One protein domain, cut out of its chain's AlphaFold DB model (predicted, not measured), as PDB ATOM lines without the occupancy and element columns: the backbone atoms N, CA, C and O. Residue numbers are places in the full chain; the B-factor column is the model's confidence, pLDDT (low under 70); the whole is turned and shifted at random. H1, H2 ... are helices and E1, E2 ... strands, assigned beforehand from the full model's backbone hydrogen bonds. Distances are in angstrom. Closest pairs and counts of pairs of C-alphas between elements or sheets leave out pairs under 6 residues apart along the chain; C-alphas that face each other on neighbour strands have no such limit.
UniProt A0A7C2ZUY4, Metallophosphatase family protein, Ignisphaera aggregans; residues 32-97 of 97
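AT A GLANCE: This is residues 32 to 97 of the 97 residues of the protein "Metallophosphatase family protein" of Ignisphaera aggregans (UniProt A0A7C2ZUY4). A small sheet of two parallel strands, E1 and E2, lies near the last part of the longer helix H2, and H1 packs side by side with H2. The long unnamed stretch 55 to 70 and the last residues, 91 to 97, run on from the ends of the two strands. The printed part has 66 residues with two named helices and two named strands, in the order H1, E1, H2, E2; the class is mixed, helices and strands, with 31 residues, under half, in named elements. It is compact, with a radius of gyration of the C-alphas of 11.6 A and spans of 36 by 24 by 16 A.

HOW THE PARTS SIT: E1, residues 51 to 54, and E2, residues 87 to 90, are parallel neighbours at 13 degrees. N 54 and O 89 are 2.8 A apart and N 89 and O 52 are 2.9 A apart, both within hydrogen-bond range. H2, residues 71 to 83, comes closest to E2 with the C-alphas of Ile 80 and Val 88, 7.8 A apart, and to E1 with those of Ile 80 and Leu 52, 7.9 A. E1, H2 and E2 form a strand-helix-strand unit, two parallel neighbour strands with a helix between them in the chain; its crossover is right-handed. H1, residues 35 to 44, touches H2, closest at the C-alphas of Gly 42 and Ala 79, 4.2 A. They run the same way at a shallow tilt of 8 degrees. H1 and E2 are apart. In H1 and H2 every O i to N i+4 pair is within hydrogen-bond range.

IN THESE COORDINATES: E1 begins at C-alpha 51, (210.995, 140.740, 277.008), and E2 ends at C-alpha 90, (211.321, 150.182, 282.499). H2 is 18.0 A long. H1 is 14.5 A long and begins at C-alpha 35, (213.298, 159.830, 268.979).

THE WHOLE: The C-alphas farthest apart, those of Lys 48 and Pro 97, are 36.3 A apart. The printed part has no cut. The link E1 to H2 is long, with 16 residues. Residues 32, 96 and 97 have pLDDT under 70.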
ATOM      1  N   ARG A  32     223.830 160.455 270.790       66.75
ATOM      2  CA  ARG A  32     222.399 160.295 271.087       66.75
ATOM      3  C   ARG A  32     221.681 159.689 269.886       66.75
ATOM      4  O   ARG A  32     221.874 160.147 268.763       66.75
ATOM      5  N   LYS A  33     220.781 158.740 270.147       71.19
ATOM      6  CA  LYS A  33     219.729 158.384 269.190       71.19
ATOM      7  C   LYS A  33     218.620 159.419 269.292       71.19
ATOM      8  O   LYS A  33     218.185 159.737 270.397       71.19
ATOM      9  N   ARG A  34     218.162 159.931 268.156       81.69
ATOM     10  CA  ARG A  34     216.952 160.755 268.107       81.69
ATOM     11  C   ARG A  34     215.702 159.907 268.399       81.69
ATOM     12  O   ARG A  34     215.758 158.683 268.216       81.69
ATOM     13  N   PRO A  35     214.579 160.520 268.816       85.00
ATOM     14  CA  PRO A  35     213.298 159.830 268.979       85.00
ATOM     15  C   PRO A  35     212.938 158.924 267.792       85.00
ATOM     16  O   PRO A  35     212.537 157.778 267.982       85.00
ATOM     17  N   GLU A  36     213.160 159.386 266.559       87.88
ATOM     18  CA  GLU A  36     212.824 158.631 265.347       87.88
ATOM     19  C   GLU A  36     213.707 157.398 265.182       87.88
ATOM     20  O   GLU A  36     213.232 156.331 264.797       87.88
ATOM     21  N   GLU A  37     214.996 157.525 265.500       86.62
ATOM     22  CA  GLU A  37     215.916 156.392 265.472       86.62
ATOM     23  C   GLU A  37     215.493 155.355 266.505       86.62
ATOM     24  O   GLU A  37     215.492 154.163 266.214       86.62
ATOM     25  N   PHE A  38     215.087 155.796 267.695       86.06
ATOM     26  CA  PHE A  38     214.600 154.911 268.745       86.06
ATOM     27  C   PHE A  38     213.338 154.143 268.324       86.06
ATOM     28  O   PHE A  38     213.280 152.922 268.480       86.06
ATOM     29  N   ILE A  39     212.375 154.834 267.711       90.38
ATOM     30  CA  ILE A  39     211.164 154.226 267.145       90.38
ATOM     31  C   ILE A  39     211.519 153.204 266.057       90.38
ATOM     32  O   ILE A  39     210.988 152.094 266.046       90.38
ATOM     33  N   GLU A  40     212.447 153.546 265.165       92.50
ATOM     34  CA  GLU A  40     212.911 152.665 264.091       92.50
ATOM     35  C   GLU A  40     213.558 151.381 264.637       92.50
ATOM     36  O   GLU A  40     213.346 150.289 264.106       92.50
ATOM     37  N   TYR A  41     214.294 151.466 265.747       88.44
ATOM     38  CA  TYR A  41     214.765 150.271 266.451       88.44
ATOM     39  C   TYR A  41     213.609 149.429 266.999       88.44
ATOM     40  O   TYR A  41     213.641 148.211 266.829       88.44
ATOM     41  N   GLY A  42     212.588 150.052 267.599       90.69
ATOM     42  CA  GLY A  42     211.377 149.356 268.050       90.69
ATOM     43  C   GLY A  42     210.725 148.554 266.921       90.69
ATOM     44  O   GLY A  42     210.510 147.350 267.056       90.69
ATOM     45  N   LYS A  43     210.551 149.174 265.748       94.38
ATOM     46  CA  LYS A  43     210.027 148.513 264.538       94.38
ATOM     47  C   LYS A  43     210.866 147.315 264.105       94.38
ATOM     48  O   LYS A  43     210.338 146.257 263.775       94.38
ATOM     49  N   ARG A  44     212.196 147.433 264.147       93.19
ATOM     50  CA  ARG A  44     213.102 146.325 263.792       93.19
ATOM     51  C   ARG A  44     213.000 145.134 264.741       93.19
ATOM     52  O   ARG A  44     213.396 144.038 264.334       93.19
ATOM     53  N   LEU A  45     212.509 145.338 265.964       93.38
ATOM     54  CA  LEU A  45     212.319 144.310 266.988       93.38
ATOM     55  C   LEU A  45     210.934 143.649 266.956       93.38
ATOM     56  O   LEU A  45     210.739 142.692 267.702       93.38
ATOM     57  N   SER A  46     210.016 144.106 266.099       94.81
ATOM     58  CA  SER A  46     208.641 143.594 266.028       94.81
ATOM     59  C   SER A  46     208.589 142.065 265.940       94.81
ATOM     60  O   SER A  46     209.233 141.468 265.073       94.81
ATOM     61  N   ASP A  47     207.887 141.442 266.893       92.00
ATOM     62  CA  ASP A  47     207.712 139.988 267.069       92.00
ATOM     63  C   ASP A  47     209.017 139.173 267.267       92.00
ATOM     64  O   ASP A  47     209.020 137.932 267.292       92.00
ATOM     65  N   LYS A  48     210.159 139.849 267.461       92.88
ATOM     66  CA  LYS A  48     211.477 139.222 267.683       92.88
ATOM     67  C   LYS A  48     211.853 139.092 269.152       92.88
ATOM     68  O   LYS A  48     212.824 138.399 269.452       92.88
ATOM     69  N   VAL A  49     211.131 139.766 270.044       92.94
ATOM     70  CA  VAL A  49     211.440 139.831 271.474       92.94
ATOM     71  C   VAL A  49     210.211 139.499 272.308       92.94
ATOM     72  O   VAL A  49     209.103 139.930 272.013       92.94
ATOM     73  N   ASP A  50     210.421 138.726 273.363       93.19
ATOM     74  CA  ASP A  50     209.423 138.402 274.375       93.19
ATOM     75  C   ASP A  50     209.509 139.391 275.546       93.19
ATOM     76  O   ASP A  50     208.481 139.831 276.060       93.19
ATOM     77  N   ILE A  51     210.729 139.790 275.921       92.44
ATOM     78  CA  ILE A  51     210.995 140.740 277.008       92.44
ATOM     79  C   ILE A  51     211.810 141.924 276.482       92.44
ATOM     80  O   ILE A  51     212.861 141.746 275.859       92.44
ATOM     81  N   LEU A  52     211.353 143.141 276.776       91.25
ATOM     82  CA  LEU A  52     212.071 144.375 276.463       91.25
ATOM     83  C   LEU A  52     212.517 145.070 277.754       91.25
ATOM     84  O   LEU A  52     211.706 145.359 278.629       91.25
ATOM     85  N   LEU A  53     213.816 145.333 277.876       88.94
ATOM     86  CA  LEU A  53     214.409 146.057 279.001       88.94
ATOM     87  C   LEU A  53     214.791 147.456 278.521       88.94
ATOM     88  O   LEU A  53     215.655 147.592 277.653       88.94
ATOM     89  N   LEU A  54     214.141 148.475 279.075       86.81
ATOM     90  CA  LEU A  54     214.330 149.876 278.723       86.81
ATOM     91  C   LEU A  54     214.903 150.645 279.903       86.81
ATOM     92  O   LEU A  54     214.481 150.461 281.038       86.81
ATOM     93  N   HIS A  55     215.846 151.540 279.634       83.69
ATOM     94  CA  HIS A  55     216.332 152.490 280.640       83.69
ATOM     95  C   HIS A  55     215.279 153.546 280.996       83.69
ATOM     96  O   HIS A  55     215.176 153.980 282.142       83.69
ATOM     97  N   ASP A  56     214.498 153.936 279.994       84.69
ATOM     98  CA  ASP A  56     213.479 154.967 280.081       84.69
ATOM     99  C   ASP A  56     212.074 154.367 280.214       84.69
ATOM    100  O   ASP A  56     211.862 153.186 279.931       84.69
ATOM    101  N   SER A  57     211.112 155.189 280.636       88.25
ATOM    102  CA  SER A  57     209.729 154.758 280.881       88.25
ATOM    103  C   SER A  57     208.736 155.493 279.975       88.25
ATOM    104  O   SER A  57     208.913 156.693 279.740       88.25
ATOM    105  N   PRO A  58     207.684 154.826 279.462       91.06
ATOM    106  CA  PRO A  58     206.621 155.508 278.737       91.06
ATOM    107  C   PRO A  58     205.794 156.373 279.691       91.06
ATOM    108  O   PRO A  58     205.711 156.103 280.892       91.06
ATOM    109  N   TRP A  59     205.126 157.387 279.145       91.00
ATOM    110  CA  TRP A  59     204.105 158.101 279.903       91.00
ATOM    111  C   TRP A  59     202.825 157.257 279.981       91.00
ATOM    112  O   TRP A  59     202.348 156.780 278.951       91.00
ATOM    113  N   LEU A  60     202.258 157.100 281.179       89.19
ATOM    114  CA  LEU A  60     200.982 156.416 281.416       89.19
ATOM    115  C   LEU A  60     200.039 157.319 282.220       89.19
ATOM    116  O   LEU A  60     200.493 158.105 283.052       89.19
ATOM    117  N   GLU A  61     198.728 157.155 282.022       88.88
ATOM    118  CA  GLU A  61     197.687 157.938 282.711       88.88
ATOM    119  C   GLU A  61     197.782 157.817 284.244       88.88
ATOM    120  O   GLU A  61     197.612 158.793 284.970       88.88
ATOM    121  N   GLU A  62     198.158 156.641 284.755       88.12
ATOM    122  CA  GLU A  62     198.391 156.387 286.189       88.12
ATOM    123  C   GLU A  62     199.511 157.251 286.809       88.12
ATOM    124  O   GLU A  62     199.580 157.428 288.033       88.12
ATOM    125  N   TYR A  63     200.370 157.825 285.962       83.50
ATOM    126  CA  TYR A  63     201.457 158.720 286.341       83.50
ATOM    127  C   TYR A  63     201.189 160.186 285.974       83.50
ATOM    128  O   TYR A  63     202.113 161.006 286.030       83.50
ATOM    129  N   ALA A  64     199.947 160.546 285.635       86.69
ATOM    130  CA  ALA A  64     199.565 161.929 285.374       86.69
ATOM    131  C   ALA A  64     199.985 162.851 286.537       86.69
ATOM    132  O   ALA A  64     199.736 162.567 287.711       86.69
ATOM    133  N   GLY A  65     200.686 163.939 286.204       84.50
ATOM    134  CA  GLY A  65     201.237 164.894 287.174       84.50
ATOM    135  C   GLY A  65     202.450 164.402 287.976       84.50
ATOM    136  O   GLY A  65     202.958 165.151 288.802       84.50
ATOM    137  N   LYS A  66     202.928 163.169 287.756       85.44
ATOM    138  CA  LYS A  66     204.101 162.597 288.445       85.44
ATOM    139  C   LYS A  66     205.309 162.461 287.529       85.44
ATOM    140  O   LYS A  66     206.432 162.694 287.972       85.44
ATOM    141  N   ILE A  67     205.087 162.097 286.268       86.00
ATOM    142  CA  ILE A  67     206.148 161.973 285.264       86.00
ATOM    143  C   ILE A  67     205.929 162.936 284.099       86.00
ATOM    144  O   ILE A  67     204.790 163.272 283.765       86.00
ATOM    145  N   VAL A  68     207.029 163.371 283.486       85.25
ATOM    146  CA  VAL A  68     207.024 164.265 282.323       85.25
ATOM    147  C   VAL A  68     206.273 163.606 281.165       85.25
ATOM    148  O   VAL A  68     206.479 162.430 280.877       85.25
ATOM    149  N   ARG A  69     205.422 164.379 280.484       89.94
ATOM    150  CA  ARG A  69     204.792 163.997 279.215       89.94
ATOM    151  C   ARG A  69     205.430 164.796 278.085       89.94
ATOM    152  O   ARG A  69     205.062 165.943 277.846       89.94
ATOM    153  N   ASP A  70     206.395 164.192 277.415       88.56
ATOM    154  CA  ASP A  70     207.220 164.820 276.384       88.56
ATOM    155  C   ASP A  70     207.496 163.867 275.211       88.56
ATOM    156  O   ASP A  70     206.992 162.745 275.137       88.56
ATOM    157  N   GLU A  71     208.316 164.327 274.271       87.62
ATOM    158  CA  GLU A  71     208.708 163.561 273.090       87.62
ATOM    159  C   GLU A  71     209.461 162.267 273.436       87.62
ATOM    160  O   GLU A  71     209.284 161.253 272.763       87.62
ATOM    161  N   ARG A  72     210.255 162.256 274.514       82.50
ATOM    162  CA  ARG A  72     210.985 161.064 274.972       82.50
ATOM    163  C   ARG A  72     210.015 159.986 275.427       82.50
ATOM    164  O   ARG A  72     210.057 158.863 274.933       82.50
ATOM    165  N   THR A  73     209.147 160.327 276.369       88.69
ATOM    166  CA  THR A  73     208.177 159.381 276.933       88.69
ATOM    167  C   THR A  73     207.176 158.901 275.876       88.69
ATOM    168  O   THR A  73     206.756 157.741 275.912       88.69
ATOM    169  N   ALA A  74     206.874 159.734 274.872       91.19
ATOM    170  CA  ALA A  74     206.121 159.336 273.685       91.19
ATOM    171  C   ALA A  74     206.899 158.357 272.785       91.19
ATOM    172  O   ALA A  74     206.355 157.323 272.397       91.19
ATOM    173  N   ALA A  75     208.171 158.626 272.480       90.56
ATOM    174  CA  ALA A  75     209.006 157.735 271.672       90.56
ATOM    175  C   ALA A  75     209.187 156.359 272.330       90.56
ATOM    176  O   ALA A  75     209.161 155.337 271.644       90.56
ATOM    177  N   VAL A  76     209.299 156.329 273.662       90.69
ATOM    178  CA  VAL A  76     209.327 155.095 274.454       90.69
ATOM    179  C   VAL A  76     208.045 154.293 274.270       90.69
ATOM    180  O   VAL A  76     208.107 153.108 273.942       90.69
ATOM    181  N   ALA A  77     206.888 154.943 274.411       93.00
ATOM    182  CA  ALA A  77     205.595 154.295 274.213       93.00
ATOM    183  C   ALA A  77     205.444 153.729 272.790       93.00
ATOM    184  O   ALA A  77     205.028 152.582 272.625       93.00
ATOM    185  N   ILE A  78     205.842 154.494 271.767       94.81
ATOM    186  CA  ILE A  78     205.787 154.052 270.367       94.81
ATOM    187  C   ILE A  78     206.722 152.859 270.139       94.81
ATOM    188  O   ILE A  78     206.316 151.876 269.529       94.81
ATOM    189  N   ALA A  79     207.956 152.890 270.644       92.88
ATOM    190  CA  ALA A  79     208.885 151.778 270.455       92.88
ATOM    191  C   ALA A  79     208.401 150.484 271.128       92.88
ATOM    192  O   ALA A  79     208.550 149.413 270.543       92.88
ATOM    193  N   ILE A  80     207.802 150.575 272.324       94.00
ATOM    194  CA  ILE A  80     207.167 149.430 272.995       94.00
ATOM    195  C   ILE A  80     206.037 148.874 272.127       94.00
ATOM    196  O   ILE A  80     205.976 147.665 271.901       94.00
ATOM    197  N   TYR A  81     205.172 149.755 271.618       95.81
ATOM    198  CA  TYR A  81     204.059 149.373 270.757       95.81
ATOM    199  C   TYR A  81     204.532 148.639 269.492       95.81
ATOM    200  O   TYR A  81     204.024 147.567 269.175       95.81
ATOM    201  N   GLU A  82     205.543 149.173 268.807       95.88
ATOM    202  CA  GLU A  82     206.090 148.601 267.569       95.88
ATOM    203  C   GLU A  82     206.831 147.272 267.804       95.88
ATOM    204  O   GLU A  82     206.724 146.338 267.005       95.88
ATOM    205  N   ALA A  83     207.564 147.161 268.917       94.50
ATOM    206  CA  ALA A  83     208.320 145.957 269.260       94.50
ATOM    207  C   ALA A  83     207.423 144.781 269.687       94.50
ATOM    208  O   ALA A  83     207.830 143.628 269.541       94.50
ATOM    209  N   ARG A  84     206.214 145.062 270.197       95.12
ATOM    210  CA  ARG A  84     205.223 144.072 270.663       95.12
ATOM    211  C   ARG A  84     205.763 143.034 271.673       95.12
ATOM    212  O   ARG A  84     205.454 141.848 271.539       95.12
ATOM    213  N   PRO A  85     206.550 143.432 272.692       95.06
ATOM    214  CA  PRO A  85     207.008 142.494 273.710       95.06
ATOM    215  C   PRO A  85     205.832 142.006 274.568       95.06
ATOM    216  O   PRO A  85     204.823 142.693 274.727       95.06
ATOM    217  N   LYS A  86     205.986 140.834 275.186       94.62
ATOM    218  CA  LYS A  86     205.031 140.304 276.175       94.62
ATOM    219  C   LYS A  86     205.195 140.972 277.540       94.62
ATOM    220  O   LYS A  86     204.233 141.055 278.297       94.62
ATOM    221  N   LEU A  87     206.409 141.423 277.857       91.81
ATOM    222  CA  LEU A  87     206.740 142.093 279.111       91.81
ATOM    223  C   LEU A  87     207.780 143.192 278.882       91.81
ATOM    224  O   LEU A  87     208.741 143.003 278.133       91.81
ATOM    225  N   VAL A  88     207.602 144.325 279.559       91.31
ATOM    226  CA  VAL A  88     208.557 145.437 279.545       91.31
ATOM    227  C   VAL A  88     209.014 145.735 280.962       91.31
ATOM    228  O   VAL A  88     208.192 145.918 281.856       91.31
ATOM    229  N   PHE A  89     210.324 145.832 281.150       88.31
ATOM    230  CA  PHE A  89     210.920 146.403 282.351       88.31
ATOM    231  C   PHE A  89     211.431 147.792 282.009       88.31
ATOM    232  O   PHE A  89     212.313 147.932 281.162       88.31
ATOM    233  N   CYS A  90     210.862 148.808 282.649       85.81
ATOM    234  CA  CYS A  90     211.321 150.182 282.499       85.81
ATOM    235  C   CYS A  90     212.264 150.536 283.649       85.81
ATOM    236  O   CYS A  90     212.087 150.068 284.775       85.81
ATOM    237  N   GLY A  91     213.275 151.341 283.346       80.19
ATOM    238  CA  GLY A  91     214.248 151.831 284.305       80.19
ATOM    239  C   GLY A  91     213.699 153.019 285.083       80.19
ATOM    240  O   GLY A  91     212.736 152.899 285.837       80.19
ATOM    241  N   HIS A  92     214.346 154.176 284.960       79.69
ATOM    242  CA  HIS A  92     213.986 155.329 285.778       79.69
ATOM    243  C   HIS A  92     212.743 156.062 285.250       79.69
ATOM    244  O   HIS A  92     212.452 156.085 284.048       79.69
ATOM    245  N   LEU A  93     212.044 156.730 286.166       80.44
ATOM    246  CA  LEU A  93     210.962 157.656 285.852       80.44
ATOM    247  C   LEU A  93     211.514 159.083 285.772       80.44
ATOM    248  O   LEU A  93     212.198 159.542 286.689       80.44
ATOM    249  N   HIS A  94     211.180 159.803 284.702       76.56
ATOM    250  CA  HIS A  94     211.447 161.236 284.599       76.56
ATOM    251  C   HIS A  94     210.370 162.016 285.346       76.56
ATOM    252  O   HIS A  94     209.252 162.137 284.853       76.56
ATOM    253  N   LEU A  95     210.699 162.535 286.530       73.81
ATOM    254  CA  LEU A  95     209.766 163.314 287.345       73.81
ATOM    255  C   LEU A  95     209.359 164.610 286.634       73.81
ATOM    256  O   LEU A  95     210.215 165.314 286.096       73.81
ATOM    257  N   SER A  96     208.057 164.907 286.643       57.19
ATOM    258  CA  SER A  96     207.537 166.200 286.183       57.19
ATOM    259  C   SER A  96     208.091 167.328 287.070       57.19
ATOM    260  O   SER A  96     208.143 167.122 288.286       57.19
ATOM    261  N   PRO A  97     208.519 168.478 286.505       57.03
ATOM    262  CA  PRO A  97     208.872 169.659 287.295       57.03
ATOM    263  C   PRO A  97     207.671 170.224 288.061       57.03
ATOM    264  O   PRO A  97     206.516 169.950 287.647       57.03
TER     265      PRO A  97